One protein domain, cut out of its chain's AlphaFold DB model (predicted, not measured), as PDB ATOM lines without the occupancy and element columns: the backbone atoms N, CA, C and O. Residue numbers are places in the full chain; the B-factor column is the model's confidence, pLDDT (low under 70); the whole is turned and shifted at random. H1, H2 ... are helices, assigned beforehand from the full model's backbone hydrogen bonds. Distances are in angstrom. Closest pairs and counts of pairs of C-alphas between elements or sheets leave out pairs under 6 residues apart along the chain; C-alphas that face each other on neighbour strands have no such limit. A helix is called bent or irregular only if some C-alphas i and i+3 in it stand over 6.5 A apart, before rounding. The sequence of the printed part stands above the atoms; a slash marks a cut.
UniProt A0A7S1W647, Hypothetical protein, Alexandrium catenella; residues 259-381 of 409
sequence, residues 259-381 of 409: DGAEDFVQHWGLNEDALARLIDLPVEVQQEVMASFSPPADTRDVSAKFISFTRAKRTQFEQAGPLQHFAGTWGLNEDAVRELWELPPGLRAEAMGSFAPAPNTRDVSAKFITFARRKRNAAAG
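AT A GLANCE: This is residues 259 to 381 of the 409 residues of the protein "Hypothetical protein" of Alexandrium catenella (UniProt A0A7S1W647). Two lobes of helices lie end to end, joined by one long, sharply bent helix, H4. The first lobe holds H1, H2, H3 and the arm H4a; the second holds the arm H4b with H5, H6 and H7. The printed part has 123 residues with seven named helices, H1 to H7 in order, and no named strand: the class is all helix. It is loose, with a radius of gyration of the C-alphas of 17.4 A, and spans 55 by 28 by 27 A.

IN THESE COORDINATES: H1, residues 259 to 268, begins at C-alpha 259 (125.323, 55.513, 95.417). H2 is residues 272 to 279 and H3 residues 283 to 292. H4, residues 302 to 330, was assigned as one helix by its hydrogen bonds but is bent: C-alphas 319 and 322 are 8.9 A apart. Its arms are H4a, residues 302 to 319, 25.6 A long, and H4b, residues 322 to 330. H5 is residues 334 to 341, H6 residues 345 to 354. H7, residues 364 to 379, is 22.5 A long and ends at C-alpha 379 (140.161, 74.812, 118.138).

HOW THE PARTS SIT: The arms H4a and H4b are about perpendicular, at 76 degrees. H1 and H2 form a helical hairpin; their closest C-alphas, Val 265 and Leu 275, are 6.5 A apart. H4a touches H2 with residues 303 to 310 alone, closest C-alphas Ala 274 and Ile 307, 5.8 A. It touches H3 at a steep tilt of 51 degrees, with residues 309 to 317 alone, closest C-alphas Val 289 and Thr 310, 6.5 A. H4b and H5 form a helical hairpin, closest C-alphas Ala 327 and Val 337, 6.5 A. H5 touches H7 at a shallow tilt of 27 degrees, the same way, closest C-alphas Ala 336 and Ile 369, 5.4 A. H7 touches H6 with residues 371 to 376 alone, closest C-alphas Ala 351 and Ala 372, 6.5 A. H1 and H7 are apart. Every O i to N i+4 pair is within hydrogen-bond range in H2, H3, H4a, H4b, H5, H6 and H7; in H1, 5 of 6 are.

THE WHOLE: The two farthest C-alphas, of Asp 298 and Gly 381, are 58.8 A apart. The printed part has no cut and no long link. Mean pLDDT of the printed part is 94.0, and no printed residue is under 70.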
ATOM      1  N   ASP A 259     125.178  56.209  96.702       77.69
ATOM      2  CA  ASP A 259     125.323  55.513  95.417       77.69
ATOM      3  C   ASP A 259     125.633  54.013  95.593       77.69
ATOM      4  O   ASP A 259     125.154  53.184  94.829       77.69
ATOM      5  N   GLY A 260     126.351  53.622  96.654       90.94
ATOM      6  CA  GLY A 260     126.658  52.208  96.909       90.94
ATOM      7  C   GLY A 260     125.482  51.391  97.463       90.94
ATOM      8  O   GLY A 260     125.479  50.164  97.359       90.94
ATOM      9  N   ALA A 261     124.488  52.045  98.073       94.38
ATOM     10  CA  ALA A 261     123.368  51.354  98.712       94.38
ATOM     11  C   ALA A 261     122.395  50.760  97.681       94.38
ATOM     12  O   ALA A 261     121.878  49.663  97.892       94.38
ATOM     13  N   GLU A 262     122.174  51.460  96.565       94.00
ATOM     14  CA  GLU A 262     121.298  51.007  95.479       94.00
ATOM     15  C   GLU A 262     121.891  49.782  94.764       94.00
ATOM     16  O   GLU A 262     121.202  48.768  94.621       94.00
ATOM     17  N   ASP A 263     123.188  49.817  94.439       95.31
ATOM     18  CA  ASP A 263     123.914  48.686  93.844       95.31
ATOM     19  C   ASP A 263     123.879  47.444  94.747       95.31
ATOM     20  O   ASP A 263     123.666  46.319  94.289       95.31
ATOM     21  N   PHE A 264     124.049  47.637  96.058       96.56
ATOM     22  CA  PHE A 264     123.996  46.555  97.037       96.56
ATOM     23  C   PHE A 264     122.595  45.937  97.147       96.56
ATOM     24  O   PHE A 264     122.453  44.712  97.199       96.56
ATOM     25  N   VAL A 265     121.550  46.769  97.147       96.69
ATOM     26  CA  VAL A 265     120.149  46.323  97.154       96.69
ATOM     27  C   VAL A 265     119.813  45.557  95.880       96.69
ATOM     28  O   VAL A 265     119.189  44.497  95.963       96.69
ATOM     29  N   GLN A 266     120.286  46.025  94.724       96.81
ATOM     30  CA  GLN A 266     120.118  45.326  93.454       96.81
ATOM     31  C   GLN A 266     120.867  43.986  93.436       96.81
ATOM     32  O   GLN A 266     120.303  42.985  92.994       96.81
ATOM     33  N   HIS A 267     122.102  43.941  93.945       96.69
ATOM     34  CA  HIS A 267     122.919  42.727  93.982       96.69
ATOM     35  C   HIS A 267     122.264  41.600  94.794       96.69
ATOM     36  O   HIS A 267     122.244  40.451  94.356       96.69
ATOM     37  N   TRP A 268     121.696  41.931  95.955       97.06
ATOM     38  CA  TRP A 268     121.069  40.957  96.855       97.06
ATOM     39  C   TRP A 268     119.558  40.783  96.641       97.06
ATOM     40  O   TRP A 268     118.942  39.961  97.322       97.06
ATOM     41  N   GLY A 269     118.951  41.537  95.717       96.81
ATOM     42  CA  GLY A 269     117.505  41.516  95.476       96.81
ATOM     43  C   GLY A 269     116.690  41.944  96.701       96.81
ATOM     44  O   GLY A 269     115.677  41.320  97.023       96.81
ATOM     45  N   LEU A 270     117.160  42.963  97.427       97.56
ATOM     46  CA  LEU A 270     116.502  43.455  98.637       97.56
ATOM     47  C   LEU A 270     115.263  44.299  98.289       97.56
ATOM     48  O   LEU A 270     115.224  44.986  97.271       97.56
ATOM     49  N   ASN A 271     114.237  44.249  99.138       97.25
ATOM     50  CA  ASN A 271     113.024  45.050  98.965       97.25
ATOM     51  C   ASN A 271     113.204  46.515  99.426       97.25
ATOM     52  O   ASN A 271     114.195  46.878 100.061       97.25
ATOM     53  N   GLU A 272     112.213  47.364  99.132       95.38
ATOM     54  CA  GLU A 272     112.231  48.789  99.504       95.38
ATOM     55  C   GLU A 272     112.347  49.008 101.021       95.38
ATOM     56  O   GLU A 272     113.032  49.931 101.458       95.38
ATOM     57  N   ASP A 273     111.740  48.135 101.832       94.44
ATOM     58  CA  ASP A 273     111.837  48.210 103.293       94.44
ATOM     59  C   ASP A 273     113.283  47.995 103.770       94.44
ATOM     60  O   ASP A 273     113.770  48.719 104.640       94.44
ATOM     61  N   ALA A 274     113.998  47.029 103.189       96.75
ATOM     62  CA  ALA A 274     115.405  46.776 103.482       96.75
ATOM     63  C   ALA A 274     116.306  47.943 103.041       96.75
ATOM     64  O   ALA A 274     117.198  48.329 103.801       96.75
ATOM     65  N   LEU A 275     116.044  48.553 101.877       96.38
ATOM     66  CA  LEU A 275     116.743  49.768 101.432       96.38
ATOM     67  C   LEU A 275     116.509  50.933 102.403       96.38
ATOM     68  O   LEU A 275     117.464  51.574 102.838       96.38
ATOM     69  N   ALA A 276     115.255  51.180 102.791       94.88
ATOM     70  CA  ALA A 276     114.911  52.242 103.733       94.88
ATOM     71  C   ALA A 276     115.622  52.052 105.081       94.88
ATOM     72  O   ALA A 276     116.140  53.010 105.651       94.88
ATOM     73  N   ARG A 277     115.712  50.805 105.567       96.25
ATOM     74  CA  ARG A 277     116.475  50.477 106.778       96.25
ATOM     75  C   ARG A 277     117.966  50.717 106.606       96.25
ATOM     76  O   ARG A 277     118.575  51.214 107.540       96.25
ATOM     77  N   LEU A 278     118.542  50.387 105.450       96.44
ATOM     78  CA  LEU A 278     119.961  50.612 105.178       96.44
ATOM     79  C   LEU A 278     120.313  52.107 105.139       96.44
ATOM     80  O   LEU A 278     121.366  52.484 105.644       96.44
ATOM     81  N   ILE A 279     119.436  52.946 104.580       95.94
ATOM     82  CA  ILE A 279     119.618  54.407 104.506       95.94
ATOM     83  C   ILE A 279     119.459  55.079 105.883       95.94
ATOM     84  O   ILE A 279     120.106  56.088 106.142       95.94
ATOM     85  N   ASP A 280     118.620  54.533 106.771       94.25
ATOM     86  CA  ASP A 280     118.407  55.058 108.135       94.25
ATOM     87  C   ASP A 280     119.571  54.746 109.101       94.25
ATOM     88  O   ASP A 280     119.615  55.259 110.220       94.25
ATOM     89  N   LEU A 281     120.513  53.883 108.707       93.75
ATOM     90  CA  LEU A 281     121.672  53.554 109.537       93.75
ATOM     91  C   LEU A 281     122.733  54.666 109.495       93.75
ATOM     92  O   LEU A 281     122.926  55.297 108.456       93.75
ATOM     93  N   PRO A 282     123.495  54.862 110.590       90.38
ATOM     94  CA  PRO A 282     124.734  55.632 110.538       90.38
ATOM     95  C   PRO A 282     125.654  55.097 109.434       90.38
ATOM     96  O   PRO A 282     125.731  53.882 109.234       90.38
ATOM     97  N   VAL A 283     126.363  55.989 108.738       86.56
ATOM     98  CA  VAL A 283     127.178  55.638 107.561       86.56
ATOM     99  C   VAL A 283     128.223  54.564 107.878       86.56
ATOM    100  O   VAL A 283     128.493  53.688 107.059       86.56
ATOM    101  N   GLU A 284     128.759  54.566 109.096       84.62
ATOM    102  CA  GLU A 284     129.731  53.581 109.569       84.62
ATOM    103  C   GLU A 284     129.098  52.186 109.681       84.62
ATOM    104  O   GLU A 284     129.680  51.187 109.256       84.62
ATOM    105  N   VAL A 285     127.870  52.119 110.202       92.06
ATOM    106  CA  VAL A 285     127.109  50.870 110.339       92.06
ATOM    107  C   VAL A 285     126.635  50.383 108.971       92.06
ATOM    108  O   VAL A 285     126.665  49.184 108.710       92.06
ATOM    109  N   GLN A 286     126.241  51.295 108.080       95.00
ATOM    110  CA  GLN A 286     125.883  50.980 106.697       95.00
ATOM    111  C   GLN A 286     127.047  50.287 105.974       95.00
ATOM    112  O   GLN A 286     126.856  49.210 105.409       95.00
ATOM    113  N   GLN A 287     128.260  50.846 106.048       91.62
ATOM    114  CA  GLN A 287     129.455  50.254 105.435       91.62
ATOM    115  C   GLN A 287     129.790  48.879 106.020       91.62
ATOM    116  O   GLN A 287     130.060  47.939 105.271       91.62
ATOM    117  N   GLU A 288     129.731  48.729 107.347       90.94
ATOM    118  CA  GLU A 288     129.973  47.439 107.998       90.94
ATOM    119  C   GLU A 288     128.940  46.392 107.572       90.94
ATOM    120  O   GLU A 288     129.296  45.251 107.265       90.94
ATOM    121  N   VAL A 289     127.660  46.768 107.520       96.50
ATOM    122  CA  VAL A 289     126.582  45.893 107.056       96.50
ATOM    123  C   VAL A 289     126.839  45.450 105.619       96.50
ATOM    124  O   VAL A 289     126.792  44.252 105.348       96.50
ATOM    125  N   MET A 290     127.153  46.383 104.719       96.50
ATOM    126  CA  MET A 290     127.409  46.077 103.310       96.50
ATOM    127  C   MET A 290     128.637  45.174 103.123       96.50
ATOM    128  O   MET A 290     128.638  44.318 102.243       96.50
ATOM    129  N   ALA A 291     129.663  45.320 103.966       93.94
ATOM    130  CA  ALA A 291     130.878  44.508 103.900       93.94
ATOM    131  C   ALA A 291     130.723  43.105 104.516       93.94
ATOM    132  O   ALA A 291     131.400  42.168 104.096       93.94
ATOM    133  N   SER A 292     129.872  42.954 105.537       95.56
ATOM    134  CA  SER A 292     129.782  41.722 106.339       95.56
ATOM    135  C   SER A 292     128.541  40.874 106.066       95.56
ATOM    136  O   SER A 292     128.483  39.718 106.495       95.56
ATOM    137  N   PHE A 293     127.548  41.408 105.355       97.69
ATOM    138  CA  PHE A 293     126.348  40.659 105.020       97.69
ATOM    139  C   PHE A 293     126.624  39.639 103.907       97.69
ATOM    140  O   PHE A 293     126.826  39.993 102.749       97.69
ATOM    141  N   SER A 294     126.604  38.357 104.275       96.75
ATOM    142  CA  SER A 294     126.772  37.226 103.359       96.75
ATOM    143  C   SER A 294     125.772  36.115 103.715       96.75
ATOM    144  O   SER A 294     126.070  35.232 104.528       96.75
ATOM    145  N   PRO A 295     124.521  36.192 103.224       96.75
ATOM    146  CA  PRO A 295     123.518  35.167 103.466       96.75
ATOM    147  C   PRO A 295     123.894  33.850 102.749       96.75
ATOM    148  O   PRO A 295     124.404  33.881 101.632       96.75
ATOM    149  N   PRO A 296     123.613  32.677 103.350       96.94
ATOM    150  CA  PRO A 296     123.700  31.381 102.681       96.94
ATOM    151  C   PRO A 296     122.913  31.345 101.367       96.94
ATOM    152  O   PRO A 296     121.831  31.934 101.282       96.94
ATOM    153  N   ALA A 297     123.428  30.609 100.378       95.00
ATOM    154  CA  ALA A 297     122.858  30.524  99.031       95.00
ATOM    155  C   ALA A 297     121.413  29.980  98.990       95.00
ATOM    156  O   ALA A 297     120.689  30.229  98.033       95.00
ATOM    157  N   ASP A 298     120.983  29.261 100.025       95.88
ATOM    158  CA  ASP A 298     119.646  28.680 100.183       95.88
ATOM    159  C   ASP A 298     118.680  29.567 100.997       95.88
ATOM    160  O   ASP A 298     117.595  29.132 101.395       95.88
ATOM    161  N   THR A 299     119.041  30.828 101.256       97.25
ATOM    162  CA  THR A 299     118.193  31.748 102.024       97.25
ATOM    163  C   THR A 299     116.930  32.107 101.234       97.25
ATOM    164  O   THR A 299     116.973  32.876 100.280       97.25
ATOM    165  N   ARG A 300     115.778  31.591 101.681       95.00
ATOM    166  CA  ARG A 300     114.469  31.816 101.043       95.00
ATOM    167  C   ARG A 300     114.012  33.281 101.043       95.00
ATOM    168  O   ARG A 300     113.324  33.688 100.114       95.00
ATOM    169  N   ASP A 301     114.358  34.046 102.079       97.19
ATOM    170  CA  ASP A 301     114.017  35.469 102.207       97.19
ATOM    171  C   ASP A 301     115.246  36.273 102.650       97.19
ATOM    172  O   ASP A 301     115.572  36.386 103.837       97.19
ATOM    173  N   VAL A 302     115.970  36.790 101.658       97.44
ATOM    174  CA  VAL A 302     117.192  37.571 101.874       97.44
ATOM    175  C   VAL A 302     116.876  38.924 102.522       97.44
ATOM    176  O   VAL A 302     117.642  39.381 103.370       97.44
ATOM    177  N   SER A 303     115.715  39.518 102.215       97.44
ATOM    178  CA  SER A 303     115.292  40.816 102.759       97.44
ATOM    179  C   SER A 303     115.007  40.742 104.258       97.44
ATOM    180  O   SER A 303     115.548  41.534 105.029       97.44
ATOM    181  N   ALA A 304     114.230  39.754 104.711       94.81
ATOM    182  CA  ALA A 304     113.948  39.574 106.137       94.81
ATOM    183  C   ALA A 304     115.225  39.288 106.948       94.81
ATOM    184  O   ALA A 304     115.418  39.815 108.053       94.81
ATOM    185  N   LYS A 305     116.140  38.490 106.382       95.88
ATOM    186  CA  LYS A 305     117.439  38.194 107.001       95.88
ATOM    187  C   LYS A 305     118.323  39.434 107.088       95.88
ATOM    188  O   LYS A 305     118.940  39.662 108.128       95.88
ATOM    189  N   PHE A 306     118.341  40.257 106.043       97.81
ATOM    190  CA  PHE A 306     119.048  41.532 106.030       97.81
ATOM    191  C   PHE A 306     118.500  42.517 107.070       97.81
ATOM    192  O   PHE A 306     119.270  43.115 107.821       97.81
ATOM    193  N   ILE A 307     117.176  42.647 107.190       96.88
ATOM    194  CA  ILE A 307     116.538  43.516 108.196       96.88
ATOM    195  C   ILE A 307     116.881  43.051 109.619       96.88
ATOM    196  O   ILE A 307     117.189  43.855 110.499       96.88
ATOM    197  N   SER A 308     116.894  41.739 109.851       92.38
ATOM    198  CA  SER A 308     117.280  41.176 111.150       92.38
ATOM    199  C   SER A 308     118.761  41.433 111.461       92.38
ATOM    200  O   SER A 308     119.120  41.777 112.588       92.38
ATOM    201  N   PHE A 309     119.624  41.312 110.449       97.00
ATOM    202  CA  PHE A 309     121.060  41.557 110.557       97.00
ATOM    203  C   PHE A 309     121.389  43.031 110.823       97.00
ATOM    204  O   PHE A 309     122.127  43.337 111.759       97.00
ATOM    205  N   THR A 310     120.797  43.951 110.057       96.69
ATOM    206  CA  THR A 310     120.934  45.403 110.261       96.69
ATOM    207  C   THR A 310     120.472  45.820 111.651       96.69
ATOM    208  O   THR A 310     121.154  46.600 112.314       96.69
ATOM    209  N   ARG A 311     119.368  45.247 112.147       93.56
ATOM    210  CA  ARG A 311     118.896  45.470 113.518       93.56
ATOM    211  C   ARG A 311     119.912  45.001 114.558       93.56
ATOM    212  O   ARG A 311     120.216  45.755 115.476       93.56
ATOM    213  N   ALA A 312     120.462  43.795 114.408       92.50
ATOM    214  CA  ALA A 312     121.482  43.281 115.321       92.50
ATOM    215  C   ALA A 312     122.737  44.173 115.340       92.50
ATOM    216  O   ALA A 312     123.244  44.495 116.414       92.50
ATOM    217  N   LYS A 313     123.193  44.631 114.166       93.25
ATOM    218  CA  LYS A 313     124.330  45.555 114.034       93.25
ATOM    219  C   LYS A 313     124.056  46.923 114.651       93.25
ATOM    220  O   LYS A 313     124.908  47.438 115.369       93.25
ATOM    221  N   ARG A 314     122.855  47.474 114.458       92.25
ATOM    222  CA  ARG A 314     122.429  48.726 115.097       92.25
ATOM    223  C   ARG A 314     122.439  48.612 116.619       92.25
ATOM    224  O   ARG A 314     123.047  49.448 117.275       92.25
ATOM    225  N   THR A 315     121.855  47.551 117.176       86.81
ATOM    226  CA  THR A 315     121.868  47.317 118.628       86.81
ATOM    227  C   THR A 315     123.293  47.163 119.159       86.81
ATOM    228  O   THR A 315     123.620  47.717 120.204       86.81
ATOM    229  N   GLN A 316     124.162  46.444 118.442       84.56
ATOM    230  CA  GLN A 316     125.569  46.298 118.821       84.56
ATOM    231  C   GLN A 316     126.294  47.653 118.831       84.56
ATOM    232  O   GLN A 316     127.045  47.938 119.763       84.56
ATOM    233  N   PHE A 317     126.043  48.495 117.828       89.12
ATOM    234  CA  PHE A 317     126.604  49.840 117.737       89.12
ATOM    235  C   PHE A 317     126.075  50.770 118.839       89.12
ATOM    236  O   PHE A 317     126.853  51.501 119.445       89.12
ATOM    237  N   GLU A 318     124.779  50.713 119.153       85.94
ATOM    238  CA  GLU A 318     124.162  51.491 120.235       85.94
ATOM    239  C   GLU A 318     124.687  51.069 121.619       85.94
ATOM    240  O   GLU A 318     124.951  51.927 122.458       85.94
ATOM    241  N   GLN A 319     124.897  49.766 121.847       76.00
ATOM    242  CA  GLN A 319     125.433  49.238 123.111       76.00
ATOM    243  C   GLN A 319     126.919  49.535 123.301       76.00
ATOM    244  O   GLN A 319     127.336  49.901 124.398       76.00
ATOM    245  N   ALA A 320     127.725  49.364 122.251       83.38
ATOM    246  CA  ALA A 320     129.130  49.740 122.289       83.38
ATOM    247  C   ALA A 320     129.267  51.268 122.395       83.38
ATOM    248  O   ALA A 320     130.144  51.775 123.083       83.38
ATOM    249  N   GLY A 321     128.363  52.006 121.758       88.69
ATOM    250  CA  GLY A 321     128.466  53.438 121.562       88.69
ATOM    251  C   GLY A 321     129.418  53.776 120.402       88.69
ATOM    252  O   GLY A 321     130.354  53.021 120.111       88.69
ATOM    253  N   PRO A 322     129.247  54.949 119.760       88.25
ATOM    254  CA  PRO A 322     130.042  55.342 118.591       88.25
ATOM    255  C   PRO A 322     131.558  55.337 118.839       88.25
ATOM    256  O   PRO A 322     132.350  55.051 117.946       88.25
ATOM    257  N   LEU A 323     131.965  55.639 120.075       88.62
ATOM    258  CA  LEU A 323     133.367  55.745 120.475       88.62
ATOM    259  C   LEU A 323     134.073  54.394 120.543       88.62
ATOM    260  O   LEU A 323     135.186  54.260 120.042       88.62
ATOM    261  N   GLN A 324     133.433  53.398 121.151       89.56
ATOM    262  CA  GLN A 324     134.002  52.058 121.279       89.56
ATOM    263  C   GLN A 324     134.041  51.350 119.928       89.56
ATOM    264  O   GLN A 324     134.994  50.623 119.661       89.56
ATOM    265  N   HIS A 325     133.044  51.588 119.068       88.19
ATOM    266  CA  HIS A 325     133.060  51.077 117.699       88.19
ATOM    267  C   HIS A 325     134.239  51.654 116.917       88.19
ATOM    268  O   HIS A 325     135.081  50.888 116.461       88.19
ATOM    269  N   PHE A 326     134.391  52.981 116.894       93.25
ATOM    270  CA  PHE A 326     135.528  53.641 116.245       93.25
ATOM    271  C   PHE A 326     136.882  53.165 116.792       93.25
ATOM    272  O   PHE A 326     137.814  52.907 116.026       93.25
ATOM    273  N   ALA A 327     136.991  53.000 118.113       94.25
ATOM    274  CA  ALA A 327     138.182  52.446 118.744       94.25
ATOM    275  C   ALA A 327     138.473  51.015 118.276       94.25
ATOM    276  O   ALA A 327     139.619  50.696 117.967       94.25
ATOM    277  N   GLY A 328     137.443  50.174 118.172       90.50
ATOM    278  CA  GLY A 328     137.547  48.816 117.648       90.50
ATOM    279  C   GLY A 328     137.955  48.781 116.175       90.50
ATOM    280  O   GLY A 328     138.870  48.042 115.822       90.50
ATOM    281  N   THR A 329     137.341  49.617 115.331       90.25
ATOM    282  CA  THR A 329     137.627  49.706 113.888       90.25
ATOM    283  C   THR A 329     139.092  50.027 113.613       90.25
ATOM    284  O   THR A 329     139.699  49.431 112.726       90.25
ATOM    285  N   TRP A 330     139.678  50.943 114.386       94.75
ATOM    286  CA  TRP A 330     141.060  51.385 114.195       94.75
ATOM    287  C   TRP A 330     142.076  50.690 115.112       94.75
ATOM    288  O   TRP A 330     143.265  51.004 115.039       94.75
ATOM    289  N   GLY A 331     141.636  49.765 115.970       95.00
ATOM    290  CA  GLY A 331     142.500  49.109 116.956       95.00
ATOM    291  C   GLY A 331     143.157  50.101 117.921       95.00
ATOM    292  O   GLY A 331     144.355  50.006 118.193       95.00
ATOM    293  N   LEU A 332     142.397  51.096 118.389       97.00
ATOM    294  CA  LEU A 332     142.889  52.124 119.302       97.00
ATOM    295  C   LEU A 332     143.117  51.551 120.705       97.00
ATOM    296  O   LEU A 332     142.268  50.849 121.250       97.00
ATOM    297  N   ASN A 333     144.256  51.891 121.303       96.81
ATOM    298  CA  ASN A 333     144.551  51.575 122.696       96.81
ATOM    299  C   ASN A 333     143.794  52.503 123.669       96.81
ATOM    300  O   ASN A 333     143.188  53.499 123.274       96.81
ATOM    301  N   GLU A 334     143.851  52.188 124.965       94.56
ATOM    302  CA  GLU A 334     143.133  52.938 126.006       94.56
ATOM    303  C   GLU A 334     143.509  54.425 126.056       94.56
ATOM    304  O   GLU A 334     142.642  55.266 126.287       94.56
ATOM    305  N   ASP A 335     144.772  54.770 125.794       96.44
ATOM    306  CA  ASP A 335     145.221  56.164 125.786       96.44
ATOM    307  C   ASP A 335     144.630  56.946 124.606       96.44
ATOM    308  O   ASP A 335     144.180  58.078 124.779       96.44
ATOM    309  N   ALA A 336     144.555  56.340 123.419       97.62
ATOM    310  CA  ALA A 336     143.905  56.939 122.256       97.62
ATOM    311  C   ALA A 336     142.392  57.109 122.468       97.62
ATOM    312  O   ALA A 336     141.826  58.137 122.090       97.62
ATOM    313  N   VAL A 337     141.747  56.143 123.129       96.44
ATOM    314  CA  VAL A 337     140.333  56.238 123.520       96.44
ATOM    315  C   VAL A 337     140.117  57.343 124.554       96.44
ATOM    316  O   VAL A 337     139.178  58.128 124.416       96.44
ATOM    317  N   ARG A 338     140.991  57.461 125.562       95.62
ATOM    318  CA  ARG A 338     140.936  58.540 126.561       95.62
ATOM    319  C   ARG A 338     141.061  59.910 125.897       95.62
ATOM    320  O   ARG A 338     140.241  60.787 126.150       95.62
ATOM    321  N   GLU A 339     142.016  60.064 124.983       97.38
ATOM    322  CA  GLU A 339     142.208  61.302 124.220       97.38
ATOM    323  C   GLU A 339     140.983  61.666 123.369       97.38
ATOM    324  O   GLU A 339     140.659  62.848 123.229       97.38
ATOM    325  N   LEU A 340     140.263  60.668 122.847       96.31
ATOM    326  CA  LEU A 340     139.004  60.874 122.131       96.31
ATOM    327  C   LEU A 340     137.854  61.304 123.055       96.31
ATOM    328  O   LEU A 340     137.038  62.158 122.691       96.31
ATOM    329  N   TRP A 341     137.789  60.736 124.260       95.12
ATOM    330  CA  TRP A 341     136.810  61.111 125.282       95.12
ATOM    331  C   TRP A 341     137.012  62.539 125.791       95.12
ATOM    332  O   TRP A 341     136.030  63.245 126.019       95.12
ATOM    333  N   GLU A 342     138.256  62.994 125.901       95.75
ATOM    334  CA  GLU A 342     138.590  64.358 126.323       95.75
ATOM    335  C   GLU A 342     138.264  65.434 125.273       95.75
ATOM    336  O   GLU A 342     138.230  66.623 125.598       95.75
ATOM    337  N   LEU A 343     138.012  65.061 124.011       95.38
ATOM    338  CA  LEU A 343     137.594  66.029 122.999       95.38
ATOM    339  C   LEU A 343     136.157  66.527 123.251       95.38
ATOM    340  O   LEU A 343     135.262  65.713 123.515       95.38
ATOM    341  N   PRO A 344     135.898  67.841 123.077       93.56
ATOM    342  CA  PRO A 344     134.546  68.381 122.987       93.56
ATOM    343  C   PRO A 344     133.697  67.617 121.955       93.56
ATOM    344  O   PRO A 344     134.238  67.224 120.917       93.56
ATOM    345  N   PRO A 345     132.374  67.452 122.164       86.81
ATOM    346  CA  PRO A 345     131.525  66.619 121.305       86.81
ATOM    347  C   PRO A 345     131.622  66.929 119.801       86.81
ATOM    348  O   PRO A 345     131.674  66.006 118.993       86.81
ATOM    349  N   GLY A 346     131.720  68.210 119.427       90.38
ATOM    350  CA  GLY A 346     131.891  68.618 118.027       90.38
ATOM    351  C   GLY A 346     133.225  68.165 117.422       90.38
ATOM    352  O   GLY A 346     133.245  67.581 116.342       90.38
ATOM    353  N   LEU A 347     134.335  68.350 118.147       93.94
ATOM    354  CA  LEU A 347     135.667  67.921 117.697       93.94
ATOM    355  C   LEU A 347     135.825  66.404 117.706       93.94
ATOM    356  O   LEU A 347     136.583  65.867 116.907       93.94
ATOM    357  N   ARG A 348     135.120  65.709 118.601       95.31
ATOM    358  CA  ARG A 348     135.067  64.247 118.629       95.31
ATOM    359  C   ARG A 348     134.441  63.706 117.346       95.31
ATOM    360  O   ARG A 348     135.063  62.875 116.694       95.31
ATOM    361  N   ALA A 349     133.263  64.207 116.965       89.69
ATOM    362  CA  ALA A 349     132.601  63.809 115.722       89.69
ATOM    363  C   ALA A 349     133.471  64.124 114.494       89.69
ATOM    364  O   ALA A 349     133.664  63.273 113.629       89.69
ATOM    365  N   GLU A 350     134.075  65.314 114.457       93.38
ATOM    366  CA  GLU A 350     134.997  65.701 113.389       93.38
ATOM    367  C   GLU A 350     136.237  64.794 113.336       93.38
ATOM    368  O   GLU A 350     136.661  64.378 112.256       93.38
ATOM    369  N   ALA A 351     136.826  64.463 114.488       95.56
ATOM    370  CA  ALA A 351     137.989  63.591 114.562       95.56
ATOM    371  C   ALA A 351     137.658  62.170 114.093       95.56
ATOM    372  O   ALA A 351     138.437  61.596 113.340       95.56
ATOM    373  N   MET A 352     136.499  61.631 114.479       94.88
ATOM    374  CA  MET A 352     136.040  60.318 114.023       94.88
ATOM    375  C   MET A 352     135.786  60.294 112.509       94.88
ATOM    376  O   MET A 352     136.199  59.352 111.843       94.88
ATOM    377  N   GLY A 353     135.169  61.343 111.955       91.94
ATOM    378  CA  GLY A 353     134.831  61.406 110.529       91.94
ATOM    379  C   GLY A 353     136.003  61.736 109.597       91.94
ATOM    380  O   GLY A 353     135.949  61.420 108.413       91.94
ATOM    381  N   SER A 354     137.066  62.377 110.098       94.69
ATOM    382  CA  SER A 354     138.208  62.812 109.270       94.69
ATOM    383  C   SER A 354     139.509  62.049 109.520       94.69
ATOM    384  O   SER A 354     140.501  62.278 108.822       94.69
ATOM    385  N   PHE A 355     139.534  61.134 110.491       96.69
ATOM    386  CA  PHE A 355     140.699  60.293 110.726       96.69
ATOM    387  C   PHE A 355     140.762  59.143 109.714       96.69
ATOM    388  O   PHE A 355     140.033  58.163 109.817       96.69
ATOM    389  N   ALA A 356     141.677  59.266 108.753       95.06
ATOM    390  CA  ALA A 356     141.952  58.261 107.730       95.06
ATOM    391  C   ALA A 356     143.470  57.989 107.662       95.06
ATOM    392  O   ALA A 356     144.175  58.604 106.854       95.06
ATOM    393  N   PRO A 357     144.030  57.144 108.549       95.75
ATOM    394  CA  PRO A 357     145.440  56.777 108.492       95.75
ATOM    395  C   PRO A 357     145.750  56.023 107.192       95.75
ATOM    396  O   PRO A 357     144.909  55.315 106.642       95.75
ATOM    397  N   ALA A 358     146.987  56.153 106.707       95.00
ATOM    398  CA  ALA A 358     147.428  55.440 105.512       95.00
ATOM    399  C   ALA A 358     147.346  53.913 105.718       95.00
ATOM    400  O   ALA A 358     147.603  53.436 106.837       95.00
ATOM    401  N   PRO A 359     147.059  53.130 104.660       90.44
ATOM    402  CA  PRO A 359     147.124  51.677 104.743       90.44
ATOM    403  C   PRO A 359     148.521  51.249 105.223       90.44
ATOM    404  O   PRO A 359     149.529  51.811 104.798       90.44
ATOM    405  N   ASN A 360     148.579  50.264 106.125       92.75
ATOM    406  CA  ASN A 360     149.804  49.768 106.778       92.75
ATOM    407  C   ASN A 360     150.468  50.723 107.788       92.75
ATOM    408  O   ASN A 360     151.664  50.614 108.069       92.75
ATOM    409  N   THR A 361     149.712  51.650 108.376       96.44
ATOM    410  CA  THR A 361     150.209  52.449 109.504       96.44
ATOM    411  C   THR A 361     150.551  51.536 110.689       96.44
ATOM    412  O   THR A 361     149.673  50.904 111.265       96.44
ATOM    413  N   ARG A 362     151.838  51.483 111.069       95.12
ATOM    414  CA  ARG A 362     152.353  50.590 112.128       95.12
ATOM    415  C   ARG A 362     151.775  50.875 113.520       95.12
ATOM    416  O   ARG A 362     151.625  49.949 114.304       95.12
ATOM    417  N   ASP A 363     151.494  52.140 113.826       96.88
ATOM    418  CA  ASP A 363     150.942  52.567 115.115       96.88
ATOM    419  C   ASP A 363     149.807  53.572 114.891       96.88
ATOM    420  O   ASP A 363     150.010  54.789 114.811       96.88
ATOM    421  N   VAL A 364     148.602  53.035 114.706       97.31
ATOM    422  CA  VAL A 364     147.389  53.824 114.465       97.31
ATOM    423  C   VAL A 364     147.015  54.642 115.706       97.31
ATOM    424  O   VAL A 364     146.604  55.795 115.570       97.31
ATOM    425  N   SER A 365     147.251  54.104 116.907       97.56
ATOM    426  CA  SER A 365     146.942  54.768 118.179       97.56
ATOM    427  C   SER A 365     147.764  56.040 118.375       97.56
ATOM    428  O   SER A 365     147.203  57.109 118.616       97.56
ATOM    429  N   ALA A 366     149.085  55.982 118.189       96.88
ATOM    430  CA  ALA A 366     149.944  57.162 118.322       96.88
ATOM    431  C   ALA A 366     149.624  58.243 117.272       96.88
ATOM    432  O   ALA A 366     149.652  59.448 117.563       96.88
ATOM    433  N   LYS A 367     149.284  57.825 116.044       97.44
ATOM    434  CA  LYS A 367     148.839  58.742 114.983       97.44
ATOM    435  C   LYS A 367     147.519  59.410 115.343       97.44
ATOM    436  O   LYS A 367     147.406  60.623 115.169       97.44
ATOM    437  N   PHE A 368     146.574  58.650 115.888       97.94
ATOM    438  CA  PHE A 368     145.297  59.176 116.342       97.94
ATOM    439  C   PHE A 368     145.463  60.192 117.474       97.94
ATOM    440  O   PHE A 368     144.941  61.297 117.377       97.94
ATOM    441  N   ILE A 369     146.259  59.879 118.500       97.88
ATOM    442  CA  ILE A 369     146.530  60.796 119.621       97.88
ATOM    443  C   ILE A 369     147.114  62.120 119.113       97.88
ATOM    444  O   ILE A 369     146.652  63.201 119.478       97.88
ATOM    445  N   THR A 370     148.106  62.051 118.220       96.88
ATOM    446  CA  THR A 370     148.724  63.248 117.625       96.88
ATOM    447  C   THR A 370     147.700  64.069 116.836       96.88
ATOM    448  O   THR A 370     147.677  65.298 116.917       96.88
ATOM    449  N   PHE A 371     146.832  63.390 116.088       97.25
ATOM    450  CA  PHE A 371     145.764  64.007 115.311       97.25
ATOM    451  C   PHE A 371     144.702  64.682 116.197       97.25
ATOM    452  O   PHE A 371     144.391  65.856 115.987       97.25
ATOM    453  N   ALA A 372     144.215  63.993 117.231       97.00
ATOM    454  CA  ALA A 372     143.247  64.504 118.199       97.00
ATOM    455  C   ALA A 372     143.783  65.741 118.936       97.00
ATOM    456  O   ALA A 372     143.102  66.766 119.021       97.00
ATOM    457  N   ARG A 373     145.044  65.700 119.387       96.75
ATOM    458  CA  ARG A 373     145.716  66.851 120.012       96.75
ATOM    459  C   ARG A 373     145.854  68.029 119.052       96.75
ATOM    460  O   ARG A 373     145.617  69.168 119.445       96.75
ATOM    461  N   ARG A 374     146.180  67.776 117.779       95.75
ATOM    462  CA  ARG A 374     146.248  68.829 116.755       95.75
ATOM    463  C   ARG A 374     144.892  69.510 116.555       95.75
ATOM    464  O   ARG A 374     144.853  70.735 116.508       95.75
ATOM    465  N   LYS A 375     143.796  68.745 116.478       95.44
ATOM    466  CA  LYS A 375     142.426  69.288 116.396       95.44
ATOM    467  C   LYS A 375     142.070  70.114 117.637       95.44
ATOM    468  O   LYS A 375     141.572  71.227 117.498       95.44
ATOM    469  N   ARG A 376     142.393  69.613 118.838       95.94
ATOM    470  CA  ARG A 376     142.190  70.325 120.114       95.94
ATOM    471  C   ARG A 376     142.920  71.672 120.137       95.94
ATOM    472  O   ARG A 376     142.310  72.688 120.449       95.94
ATOM    473  N   ASN A 377     144.196  71.690 119.750       93.75
ATOM    474  CA  ASN A 377     145.014  72.907 119.733       93.75
ATOM    475  C   ASN A 377     144.542  73.913 118.676       93.75
ATOM    476  O   ASN A 377     144.495  75.109 118.954       93.75
ATOM    477  N   ALA A 378     144.138  73.430 117.495       93.88
ATOM    478  CA  ALA A 378     143.575  74.273 116.444       93.88
ATOM    479  C   ALA A 378     142.279  74.964 116.900       93.88
ATOM    480  O   ALA A 378     142.113  76.160 116.684       93.88
ATOM    481  N   ALA A 379     141.392  74.242 117.592       93.56
ATOM    482  CA  ALA A 379     140.161  74.812 118.138       93.56
ATOM    483  C   ALA A 379     140.405  75.788 119.302       93.56
ATOM    484  O   ALA A 379     139.633  76.721 119.495       93.56
ATOM    485  N   ALA A 380     141.487  75.595 120.060       92.31
ATOM    486  CA  ALA A 380     141.896  76.495 121.137       92.31
ATOM    487  C   ALA A 380     142.582  77.785 120.637       92.31
ATOM    488  O   ALA A 380     142.978  78.612 121.454       92.31
ATOM    489  N   GLY A 381     142.762  77.956 119.319       90.56
ATOM    490  CA  GLY A 381     143.475  79.104 118.751       90.56
ATOM    491  C   GLY A 381     144.972  79.121 119.083       90.56
ATOM    492  O   GLY A 381     145.625  80.151 118.935       90.56
TER     493      GLY A 381